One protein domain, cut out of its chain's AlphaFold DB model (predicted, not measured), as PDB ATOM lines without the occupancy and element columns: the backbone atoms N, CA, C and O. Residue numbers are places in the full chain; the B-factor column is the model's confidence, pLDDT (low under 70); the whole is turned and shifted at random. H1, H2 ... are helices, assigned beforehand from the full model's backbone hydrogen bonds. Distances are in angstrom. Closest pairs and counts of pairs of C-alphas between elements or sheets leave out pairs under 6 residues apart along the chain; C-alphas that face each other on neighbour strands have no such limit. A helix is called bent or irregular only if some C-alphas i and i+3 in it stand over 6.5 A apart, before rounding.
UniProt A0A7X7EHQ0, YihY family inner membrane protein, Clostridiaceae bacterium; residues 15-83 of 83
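This is residues 15 to 83 of the 83 residues of the protein "YihY family inner membrane protein" of Clostridiaceae bacterium (UniProt A0A7X7EHQ0). Two long helices lie side by side and run opposite ways, making one long helical hairpin that is nearly the whole of the domain. A seven-residue turn, residues 43 to 49, joins them at one end of the rod, and the first and last printed residues lie at the other end. The printed part has 69 residues with two named helices, H1 then H2, and no named strand; its class is all helix. It is only just loose, close to extended, with a radius of gyration of the C-alphas of 16.0 A, and it spans 56 by 15 by 13 A.

The longest helix is H2, residues 50 to 81. H1, residues 15 to 42, touches it, with 31 pairs of C-alphas within 8 A. Their closest C-alphas, those of Gly 20 and Gly 72, are 4.5 A apart. The two helices run opposite ways at a shallow tilt of 19 degrees, and their centres are 8.9 A apart. H1 and H2 form a helical hairpin. In H2 every O i to N i+4 pair is within hydrogen-bond range; in H1 22 of 24 are.

H2 has 32 residues and measures 46.5 A from C-alpha 50 at (-47.657, 51.516, -1.706) to C-alpha 81 at (-4.633, 41.125, 12.529). H1 has 28 residues and measures 41.5 A; it begins at C-alpha 15, at (-12.161, 43.999, 24.262). H1 is irregular: C-alphas 16 and 19 are 7.0 A apart.

The outline is a rod, and the two C-alphas farthest apart, those of Leu 48 and Arg 83, are 55.8 A apart. The C-alphas of Lys 15 and Arg 83, the first and last printed, are 13.1 A apart. Arg 83 is the chain's last residue. The printed part has no cut, and the link from H1 to H2 is short. The mean pLDDT of the printed part is 78.9; residues 15 to 17, 42 to 49, 79 and 81 to 83 are under 70.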
ATOM      1  N   LYS A  15     -12.976  42.813  24.571       62.09
ATOM      2  CA  LYS A  15     -12.161  43.999  24.262       62.09
ATOM      3  C   LYS A  15     -11.806  44.127  22.775       62.09
ATOM      4  O   LYS A  15     -11.718  45.256  22.305       62.09
ATOM      5  N   LYS A  16     -11.623  43.012  22.054       62.84
ATOM      6  CA  LYS A  16     -11.305  43.003  20.614       62.84
ATOM      7  C   LYS A  16     -12.531  43.346  19.759       62.84
ATOM      8  O   LYS A  16     -12.401  44.059  18.776       62.84
ATOM      9  N   VAL A  17     -13.724  42.958  20.217       68.44
ATOM     10  CA  VAL A  17     -14.991  43.127  19.478       68.44
ATOM     11  C   VAL A  17     -15.561  44.548  19.545       68.44
ATOM     12  O   VAL A  17     -16.416  44.917  18.742       68.44
ATOM     13  N   ARG A  18     -15.067  45.401  20.454       74.94
ATOM     14  CA  ARG A  18     -15.632  46.745  20.698       74.94
ATOM     15  C   ARG A  18     -15.607  47.656  19.471       74.94
ATOM     16  O   ARG A  18     -16.555  48.410  19.286       74.94
ATOM     17  N   ALA A  19     -14.555  47.593  18.652       76.81
ATOM     18  CA  ALA A  19     -14.420  48.455  17.477       76.81
ATOM     19  C   ALA A  19     -15.431  48.083  16.378       76.81
ATOM     20  O   ALA A  19     -16.155  48.947  15.885       76.81
ATOM     21  N   GLY A  20     -15.540  46.788  16.057       76.94
ATOM     22  CA  GLY A  20     -16.526  46.288  15.095       76.94
ATOM     23  C   GLY A  20     -17.966  46.451  15.589       76.94
ATOM     24  O   GLY A  20     -18.835  46.853  14.818       76.94
ATOM     25  N   ALA A  21     -18.212  46.224  16.884       79.62
ATOM     26  CA  ALA A  21     -19.527  46.418  17.494       79.62
ATOM     27  C   ALA A  21     -19.973  47.886  17.448       79.62
ATOM     28  O   ALA A  21     -21.088  48.159  17.021       79.62
ATOM     29  N   ALA A  22     -19.100  48.834  17.811       84.00
ATOM     30  CA  ALA A  22     -19.417  50.261  17.748       84.00
ATOM     31  C   ALA A  22     -19.741  50.716  16.315       84.00
ATOM     32  O   ALA A  22     -20.700  51.460  16.110       84.00
ATOM     33  N   PHE A  23     -18.989  50.227  15.322       86.44
ATOM     34  CA  PHE A  23     -19.265  50.510  13.914       86.44
ATOM     35  C   PHE A  23     -20.605  49.922  13.461       86.44
ATOM     36  O   PHE A  23     -21.395  50.615  12.826       86.44
ATOM     37  N   ALA A  24     -20.898  48.671  13.829       86.44
ATOM     38  CA  ALA A  24     -22.164  48.029  13.494       86.44
ATOM     39  C   ALA A  24     -23.359  48.768  14.117       86.44
ATOM     40  O   ALA A  24     -24.350  49.019  13.435       86.44
ATOM     41  N   THR A  25     -23.258  49.182  15.386       86.75
ATOM     42  CA  THR A  25     -24.311  49.961  16.052       86.75
ATOM     43  C   THR A  25     -24.511  51.320  15.379       86.75
ATOM     44  O   THR A  25     -25.647  51.685  15.085       86.75
ATOM     45  N   ALA A  26     -23.431  52.047  15.074       89.19
ATOM     46  CA  ALA A  26     -23.518  53.326  14.371       89.19
ATOM     47  C   ALA A  26     -24.137  53.165  12.970       89.19
ATOM     48  O   ALA A  26     -25.039  53.916  12.603       89.19
ATOM     49  N   GLY A  27     -23.711  52.149  12.217       89.44
ATOM     50  CA  GLY A  27     -24.234  51.861  10.885       89.44
ATOM     51  C   GLY A  27     -25.718  51.496  10.890       89.44
ATOM     52  O   GLY A  27     -26.454  51.982  10.037       89.44
ATOM     53  N   ILE A  28     -26.189  50.723  11.876       89.44
ATOM     54  CA  ILE A  28     -27.620  50.404  12.029       89.44
ATOM     55  C   ILE A  28     -28.436  51.667  12.330       89.44
ATOM     56  O   ILE A  28     -29.487  51.871  11.726       89.44
ATOM     57  N   VAL A  29     -27.959  52.542  13.220       90.62
ATOM     58  CA  VAL A  29     -28.659  53.797  13.557       90.62
ATOM     59  C   VAL A  29     -28.758  54.724  12.342       90.62
ATOM     60  O   VAL A  29     -29.825  55.282  12.069       90.62
ATOM     61  N   ILE A  30     -27.671  54.854  11.577       90.88
ATOM     62  CA  ILE A  30     -27.648  55.644  10.339       90.88
ATOM     63  C   ILE A  30     -28.599  55.032   9.305       90.88
ATOM     64  O   ILE A  30     -29.432  55.747   8.753       90.88
ATOM     65  N   ALA A  31     -28.532  53.716   9.082       87.69
ATOM     66  CA  ALA A  31     -29.391  53.022   8.125       87.69
ATOM     67  C   ALA A  31     -30.881  53.172   8.467       87.69
ATOM     68  O   ALA A  31     -31.686  53.448   7.580       87.69
ATOM     69  N   SER A  32     -31.255  53.068   9.745       86.81
ATOM     70  CA  SER A  32     -32.632  53.306  10.194       86.81
ATOM     71  C   SER A  32     -33.075  54.759  10.005       86.81
ATOM     72  O   SER A  32     -34.222  55.002   9.631       86.81
ATOM     73  N   SER A  33     -32.176  55.727  10.199       86.38
ATOM     74  CA  SER A  33     -32.480  57.148   9.965       86.38
ATOM     75  C   SER A  33     -32.712  57.435   8.477       86.38
ATOM     76  O   SER A  33     -33.697  58.076   8.110       86.38
ATOM     77  N   VAL A  34     -31.849  56.895   7.609       85.50
ATOM     78  CA  VAL A  34     -31.993  56.984   6.146       85.50
ATOM     79  C   VAL A  34     -33.282  56.302   5.683       85.50
ATOM     80  O   VAL A  34     -34.004  56.853   4.856       85.50
ATOM     81  N   PHE A  35     -33.612  55.140   6.250       82.25
ATOM     82  CA  PHE A  35     -34.847  54.421   5.945       82.25
ATOM     83  C   PHE A  35     -36.099  55.216   6.332       82.25
ATOM     84  O   PHE A  35     -37.034  55.303   5.541       82.25
ATOM     85  N   SER A  36     -36.104  55.855   7.506       83.25
ATOM     86  CA  SER A  36     -37.220  56.705   7.937       83.25
ATOM     87  C   SER A  36     -37.442  57.884   6.982       83.25
ATOM     88  O   SER A  36     -38.578  58.143   6.580       83.25
ATOM     89  N   PHE A  37     -36.364  58.541   6.539       82.38
ATOM     90  CA  PHE A  37     -36.446  59.606   5.536       82.38
ATOM     91  C   PHE A  37     -36.955  59.093   4.181       82.38
ATOM     92  O   PHE A  37     -37.807  59.730   3.558       82.38
ATOM     93  N   TYR A  38     -36.480  57.926   3.740       78.75
ATOM     94  CA  TYR A  38     -36.915  57.296   2.494       78.75
ATOM     95  C   TYR A  38     -38.421  56.999   2.518       78.75
ATOM     96  O   TYR A  38     -39.159  57.479   1.660       78.75
ATOM     97  N   VAL A  39     -38.909  56.313   3.555       76.31
ATOM     98  CA  VAL A  39     -40.338  55.996   3.700       76.31
ATOM     99  C   VAL A  39     -41.194  57.266   3.750       76.31
ATOM    100  O   VAL A  39     -42.247  57.306   3.123       76.31
ATOM    101  N   SER A  40     -40.735  58.331   4.420       75.94
ATOM    102  CA  SER A  40     -41.494  59.589   4.514       75.94
ATOM    103  C   SER A  40     -41.698  60.305   3.170       75.94
ATOM    104  O   SER A  40     -42.745  60.913   2.956       75.94
ATOM    105  N   ASN A  41     -40.736  60.208   2.245       72.44
ATOM    106  CA  ASN A  41     -40.850  60.819   0.918       72.44
ATOM    107  C   ASN A  41     -41.664  59.954  -0.053       72.44
ATOM    108  O   ASN A  41     -42.483  60.481  -0.805       72.44
ATOM    109  N   PHE A  42     -41.475  58.632  -0.024       64.62
ATOM    110  CA  PHE A  42     -42.158  57.711  -0.940       64.62
ATOM    111  C   PHE A  42     -43.612  57.412  -0.537       64.62
ATOM    112  O   PHE A  42     -44.433  57.168  -1.416       64.62
ATOM    113  N   ALA A  43     -43.983  57.557   0.743       58.00
ATOM    114  CA  ALA A  43     -45.362  57.367   1.217       58.00
ATOM    115  C   ALA A  43     -46.410  58.254   0.512       58.00
ATOM    116  O   ALA A  43     -47.588  57.904   0.492       58.00
ATOM    117  N   ASN A  44     -46.004  59.381  -0.086       57.94
ATOM    118  CA  ASN A  44     -46.919  60.289  -0.785       57.94
ATOM    119  C   ASN A  44     -47.214  59.886  -2.247       57.94
ATOM    120  O   ASN A  44     -48.189  60.372  -2.813       57.94
ATOM    121  N   TYR A  45     -46.420  59.002  -2.867       51.88
ATOM    122  CA  TYR A  45     -46.547  58.648  -4.294       51.88
ATOM    123  C   TYR A  45     -47.364  57.370  -4.562       51.88
ATOM    124  O   TYR A  45     -47.560  56.980  -5.711       51.88
ATOM    125  N   ASP A  46     -47.868  56.719  -3.514       56.09
ATOM    126  CA  ASP A  46     -48.005  55.261  -3.501       56.09
ATOM    127  C   ASP A  46     -49.436  54.749  -3.230       56.09
ATOM    128  O   ASP A  46     -49.648  53.686  -2.653       56.09
ATOM    129  N   ILE A  47     -50.466  55.468  -3.682       60.47
ATOM    130  CA  ILE A  47     -51.871  55.055  -3.475       60.47
ATOM    131  C   ILE A  47     -52.223  53.760  -4.251       60.47
ATOM    132  O   ILE A  47     -53.126  53.032  -3.848       60.47
ATOM    133  N   LEU A  48     -51.487  53.418  -5.321       64.25
ATOM    134  CA  LEU A  48     -51.727  52.211  -6.140       64.25
ATOM    135  C   LEU A  48     -50.719  51.067  -5.910       64.25
ATOM    136  O   LEU A  48     -51.087  49.906  -6.061       64.25
ATOM    137  N   TYR A  49     -49.475  51.368  -5.518       67.62
ATOM    138  CA  TYR A  49     -48.407  50.372  -5.314       67.62
ATOM    139  C   TYR A  49     -47.763  50.422  -3.918       67.62
ATOM    140  O   TYR A  49     -46.832  49.664  -3.646       67.62
ATOM    141  N   GLY A  50     -48.296  51.223  -2.991       72.31
ATOM    142  CA  GLY A  50     -47.657  51.516  -1.706       72.31
ATOM    143  C   GLY A  50     -47.409  50.330  -0.797       72.31
ATOM    144  O   GLY A  50     -46.386  50.287  -0.123       72.31
ATOM    145  N   SER A  51     -48.276  49.317  -0.810       74.81
ATOM    146  CA  SER A  51     -48.014  48.084  -0.057       74.81
ATOM    147  C   SER A  51     -46.781  47.346  -0.603       74.81
ATOM    148  O   SER A  51     -45.916  46.919   0.160       74.81
ATOM    149  N   LEU A  52     -46.640  47.272  -1.933       80.25
ATOM    150  CA  LEU A  52     -45.510  46.609  -2.585       80.25
ATOM    151  C   LEU A  52     -44.213  47.418  -2.431       80.25
ATOM    152  O   LEU A  52     -43.170  46.851  -2.107       80.25
ATOM    153  N   ALA A  53     -44.283  48.739  -2.599       78.19
ATOM    154  CA  ALA A  53     -43.153  49.640  -2.406       78.19
ATOM    155  C   ALA A  53     -42.628  49.608  -0.960       78.19
ATOM    156  O   ALA A  53     -41.414  49.583  -0.736       78.19
ATOM    157  N   ASN A  54     -43.521  49.517   0.029       78.00
ATOM    158  CA  ASN A  54     -43.140  49.413   1.435       78.00
ATOM    159  C   ASN A  54     -42.426  48.080   1.738       78.00
ATOM    160  O   ASN A  54     -41.389  48.070   2.401       78.00
ATOM    161  N   VAL A  55     -42.898  46.960   1.172       84.50
ATOM    162  CA  VAL A  55     -42.221  45.653   1.297       84.50
ATOM    163  C   VAL A  55     -40.824  45.678   0.670       84.50
ATOM    164  O   VAL A  55     -39.864  45.234   1.302       84.50
ATOM    165  N   ILE A  56     -40.679  46.223  -0.541       85.44
ATOM    166  CA  ILE A  56     -39.374  46.339  -1.218       85.44
ATOM    167  C   ILE A  56     -38.414  47.207  -0.395       85.44
ATOM    168  O   ILE A  56     -37.247  46.854  -0.222       85.44
ATOM    169  N   SER A  57     -38.912  48.306   0.171       83.50
ATOM    170  CA  SER A  57     -38.129  49.188   1.040       83.50
ATOM    171  C   SER A  57     -37.644  48.454   2.292       83.50
ATOM    172  O   SER A  57     -36.475  48.561   2.662       83.50
ATOM    173  N   LEU A  58     -38.513  47.661   2.924       85.88
ATOM    174  CA  LEU A  58     -38.152  46.842   4.080       85.88
ATOM    175  C   LEU A  58     -37.066  45.813   3.724       85.88
ATOM    176  O   LEU A  58     -36.108  45.632   4.475       85.88
ATOM    177  N   MET A  59     -37.175  45.162   2.560       90.25
ATOM    178  CA  MET A  59     -36.143  44.238   2.076       90.25
ATOM    179  C   MET A  59     -34.801  44.946   1.869       90.25
ATOM    180  O   MET A  59     -33.756  44.419   2.252       90.25
ATOM    181  N   PHE A  60     -34.826  46.161   1.321       87.88
ATOM    182  CA  PHE A  60     -33.633  46.988   1.162       87.88
ATOM    183  C   PHE A  60     -33.014  47.379   2.514       87.88
ATOM    184  O   PHE A  60     -31.793  47.360   2.672       87.88
ATOM    185  N   TRP A  61     -33.841  47.660   3.523       86.62
ATOM    186  CA  TRP A  61     -33.375  47.934   4.882       86.62
ATOM    187  C   TRP A  61     -32.680  46.724   5.520       86.62
ATOM    188  O   TRP A  61     -31.573  46.862   6.047       86.62
ATOM    189  N   PHE A  62     -33.257  45.523   5.407       89.12
ATOM    190  CA  PHE A  62     -32.597  44.295   5.866       89.12
ATOM    191  C   PHE A  62     -31.283  44.028   5.126       89.12
ATOM    192  O   PHE A  62     -30.299  43.624   5.751       89.12
ATOM    193  N   TYR A  63     -31.242  44.288   3.816       90.62
ATOM    194  CA  TYR A  63     -30.022  44.176   3.017       90.62
ATOM    195  C   TYR A  63     -28.915  45.107   3.536       90.62
ATOM    196  O   TYR A  63     -27.785  44.665   3.752       90.62
ATOM    197  N   LEU A  64     -29.250  46.369   3.821       89.06
ATOM    198  CA  LEU A  64     -28.325  47.342   4.404       89.06
ATOM    199  C   LEU A  64     -27.798  46.901   5.772       89.06
ATOM    200  O   LEU A  64     -26.591  46.957   6.006       89.06
ATOM    201  N   ILE A  65     -28.672  46.427   6.664       89.44
ATOM    202  CA  ILE A  65     -28.256  45.927   7.983       89.44
ATOM    203  C   ILE A  65     -27.299  44.744   7.836       89.44
ATOM    204  O   ILE A  65     -26.253  44.721   8.485       89.44
ATOM    205  N   GLY A  66     -27.622  43.786   6.964       89.69
ATOM    206  CA  GLY A  66     -26.750  42.646   6.689       89.69
ATOM    207  C   GLY A  66     -25.367  43.091   6.211       89.69
ATOM    208  O   GLY A  66     -24.351  42.623   6.725       89.69
ATOM    209  N   TYR A  67     -25.321  44.057   5.293       90.19
ATOM    210  CA  TYR A  67     -24.071  44.614   4.785       90.19
ATOM    211  C   TYR A  67     -23.243  45.305   5.882       90.19
ATOM    212  O   TYR A  67     -22.046  45.045   6.013       90.19
ATOM    213  N   VAL A  68     -23.880  46.120   6.731       89.88
ATOM    214  CA  VAL A  68     -23.232  46.786   7.876       89.88
ATOM    215  C   VAL A  68     -22.646  45.771   8.858       89.88
ATOM    216  O   VAL A  68     -21.520  45.953   9.325       89.88
ATOM    217  N   ILE A  69     -23.368  44.686   9.155       87.81
ATOM    218  CA  ILE A  69     -22.889  43.630  10.058       87.81
ATOM    219  C   ILE A  69     -21.661  42.933   9.464       87.81
ATOM    220  O   ILE A  69     -20.652  42.779  10.151       87.81
ATOM    221  N   VAL A  70     -21.710  42.552   8.183       88.81
ATOM    222  CA  VAL A  70     -20.579  41.902   7.497       88.81
ATOM    223  C   VAL A  70     -19.352  42.815   7.462       88.81
ATOM    224  O   VAL A  70     -18.234  42.352   7.705       88.81
ATOM    225  N   LEU A  71     -19.539  44.114   7.218       87.50
ATOM    226  CA  LEU A  71     -18.460  45.098   7.304       87.50
ATOM    227  C   LEU A  71     -17.907  45.227   8.729       87.50
ATOM    228  O   LEU A  71     -16.691  45.237   8.912       87.50
ATOM    229  N   GLY A  72     -18.771  45.256   9.747       85.69
ATOM    230  CA  GLY A  72     -18.362  45.282  11.155       85.69
ATOM    231  C   GLY A  72     -17.497  44.079  11.544       85.69
ATOM    232  O   GLY A  72     -16.509  44.234  12.266       85.69
ATOM    233  N   ILE A  73     -17.806  42.892  11.009       84.31
ATOM    234  CA  ILE A  73     -16.997  41.677  11.191       84.31
ATOM    235  C   ILE A  73     -15.630  41.818  10.509       84.31
ATOM    236  O   ILE A  73     -14.609  41.498  11.120       84.31
ATOM    237  N   HIS A  74     -15.577  42.332   9.276       84.50
ATOM    238  CA  HIS A  74     -14.305  42.568   8.581       84.50
ATOM    239  C   HIS A  74     -13.409  43.546   9.343       84.50
ATOM    240  O   HIS A  74     -12.215  43.292   9.488       84.50
ATOM    241  N   ILE A  75     -13.983  44.624   9.883       82.75
ATOM    242  CA  ILE A  75     -13.265  45.602  10.709       82.75
ATOM    243  C   ILE A  75     -12.741  44.946  11.990       82.75
ATOM    244  O   ILE A  75     -11.594  45.173  12.373       82.75
ATOM    245  N   ASN A  76     -13.548  44.094  12.627       84.19
ATOM    246  CA  ASN A  76     -13.130  43.345  13.808       84.19
ATOM    247  C   ASN A  76     -11.907  42.452  13.521       84.19
ATOM    248  O   ASN A  76     -10.931  42.488  14.267       84.19
ATOM    249  N   ILE A  77     -11.927  41.707  12.410       79.88
ATOM    250  CA  ILE A  77     -10.813  40.835  11.994       79.88
ATOM    251  C   ILE A  77      -9.581  41.656  11.594       79.88
ATOM    252  O   ILE A  77      -8.458  41.296  11.944       79.88
ATOM    253  N   ALA A  78      -9.764  42.766  10.874       79.00
ATOM    254  CA  ALA A  78      -8.666  43.646  10.479       79.00
ATOM    255  C   ALA A  78      -7.960  44.250  11.703       79.00
ATOM    256  O   ALA A  78      -6.733  44.269  11.764       79.00
ATOM    257  N   CYS A  79      -8.731  44.673  12.707       69.94
ATOM    258  CA  CYS A  79      -8.195  45.199  13.957       69.94
ATOM    259  C   CYS A  79      -7.494  44.116  14.799       69.94
ATOM    260  O   CYS A  79      -6.556  44.429  15.529       69.94
ATOM    261  N   GLU A  80      -7.924  42.855  14.700       71.56
ATOM    262  CA  GLU A  80      -7.240  41.721  15.332       71.56
ATOM    263  C   GLU A  80      -5.916  41.375  14.640       71.56
ATOM    264  O   GLU A  80      -4.943  41.110  15.335       71.56
ATOM    265  N   LYS A  81      -5.855  41.419  13.302       60.88
ATOM    266  CA  LYS A  81      -4.633  41.125  12.529       60.88
ATOM    267  C   LYS A  81      -3.532  42.183  12.647       60.88
ATOM    268  O   LYS A  81      -2.383  41.878  12.354       60.88
ATOM    269  N   VAL A  82      -3.873  43.419  13.010       61.81
ATOM    270  CA  VAL A  82      -2.919  44.541  13.133       61.81
ATOM    271  C   VAL A  82      -2.063  44.471  14.414       61.81
ATOM    272  O   VAL A  82      -1.139  45.268  14.568       61.81
ATOM    273  N   ARG A  83      -2.311  43.515  15.318       47.91
ATOM    274  CA  ARG A  83      -1.544  43.308  16.554       47.91
ATOM    275  C   ARG A  83      -0.875  41.941  16.585       47.91
ATOM    276  O   ARG A  83       0.265  41.891  17.092       47.91
TER     277      ARG A  83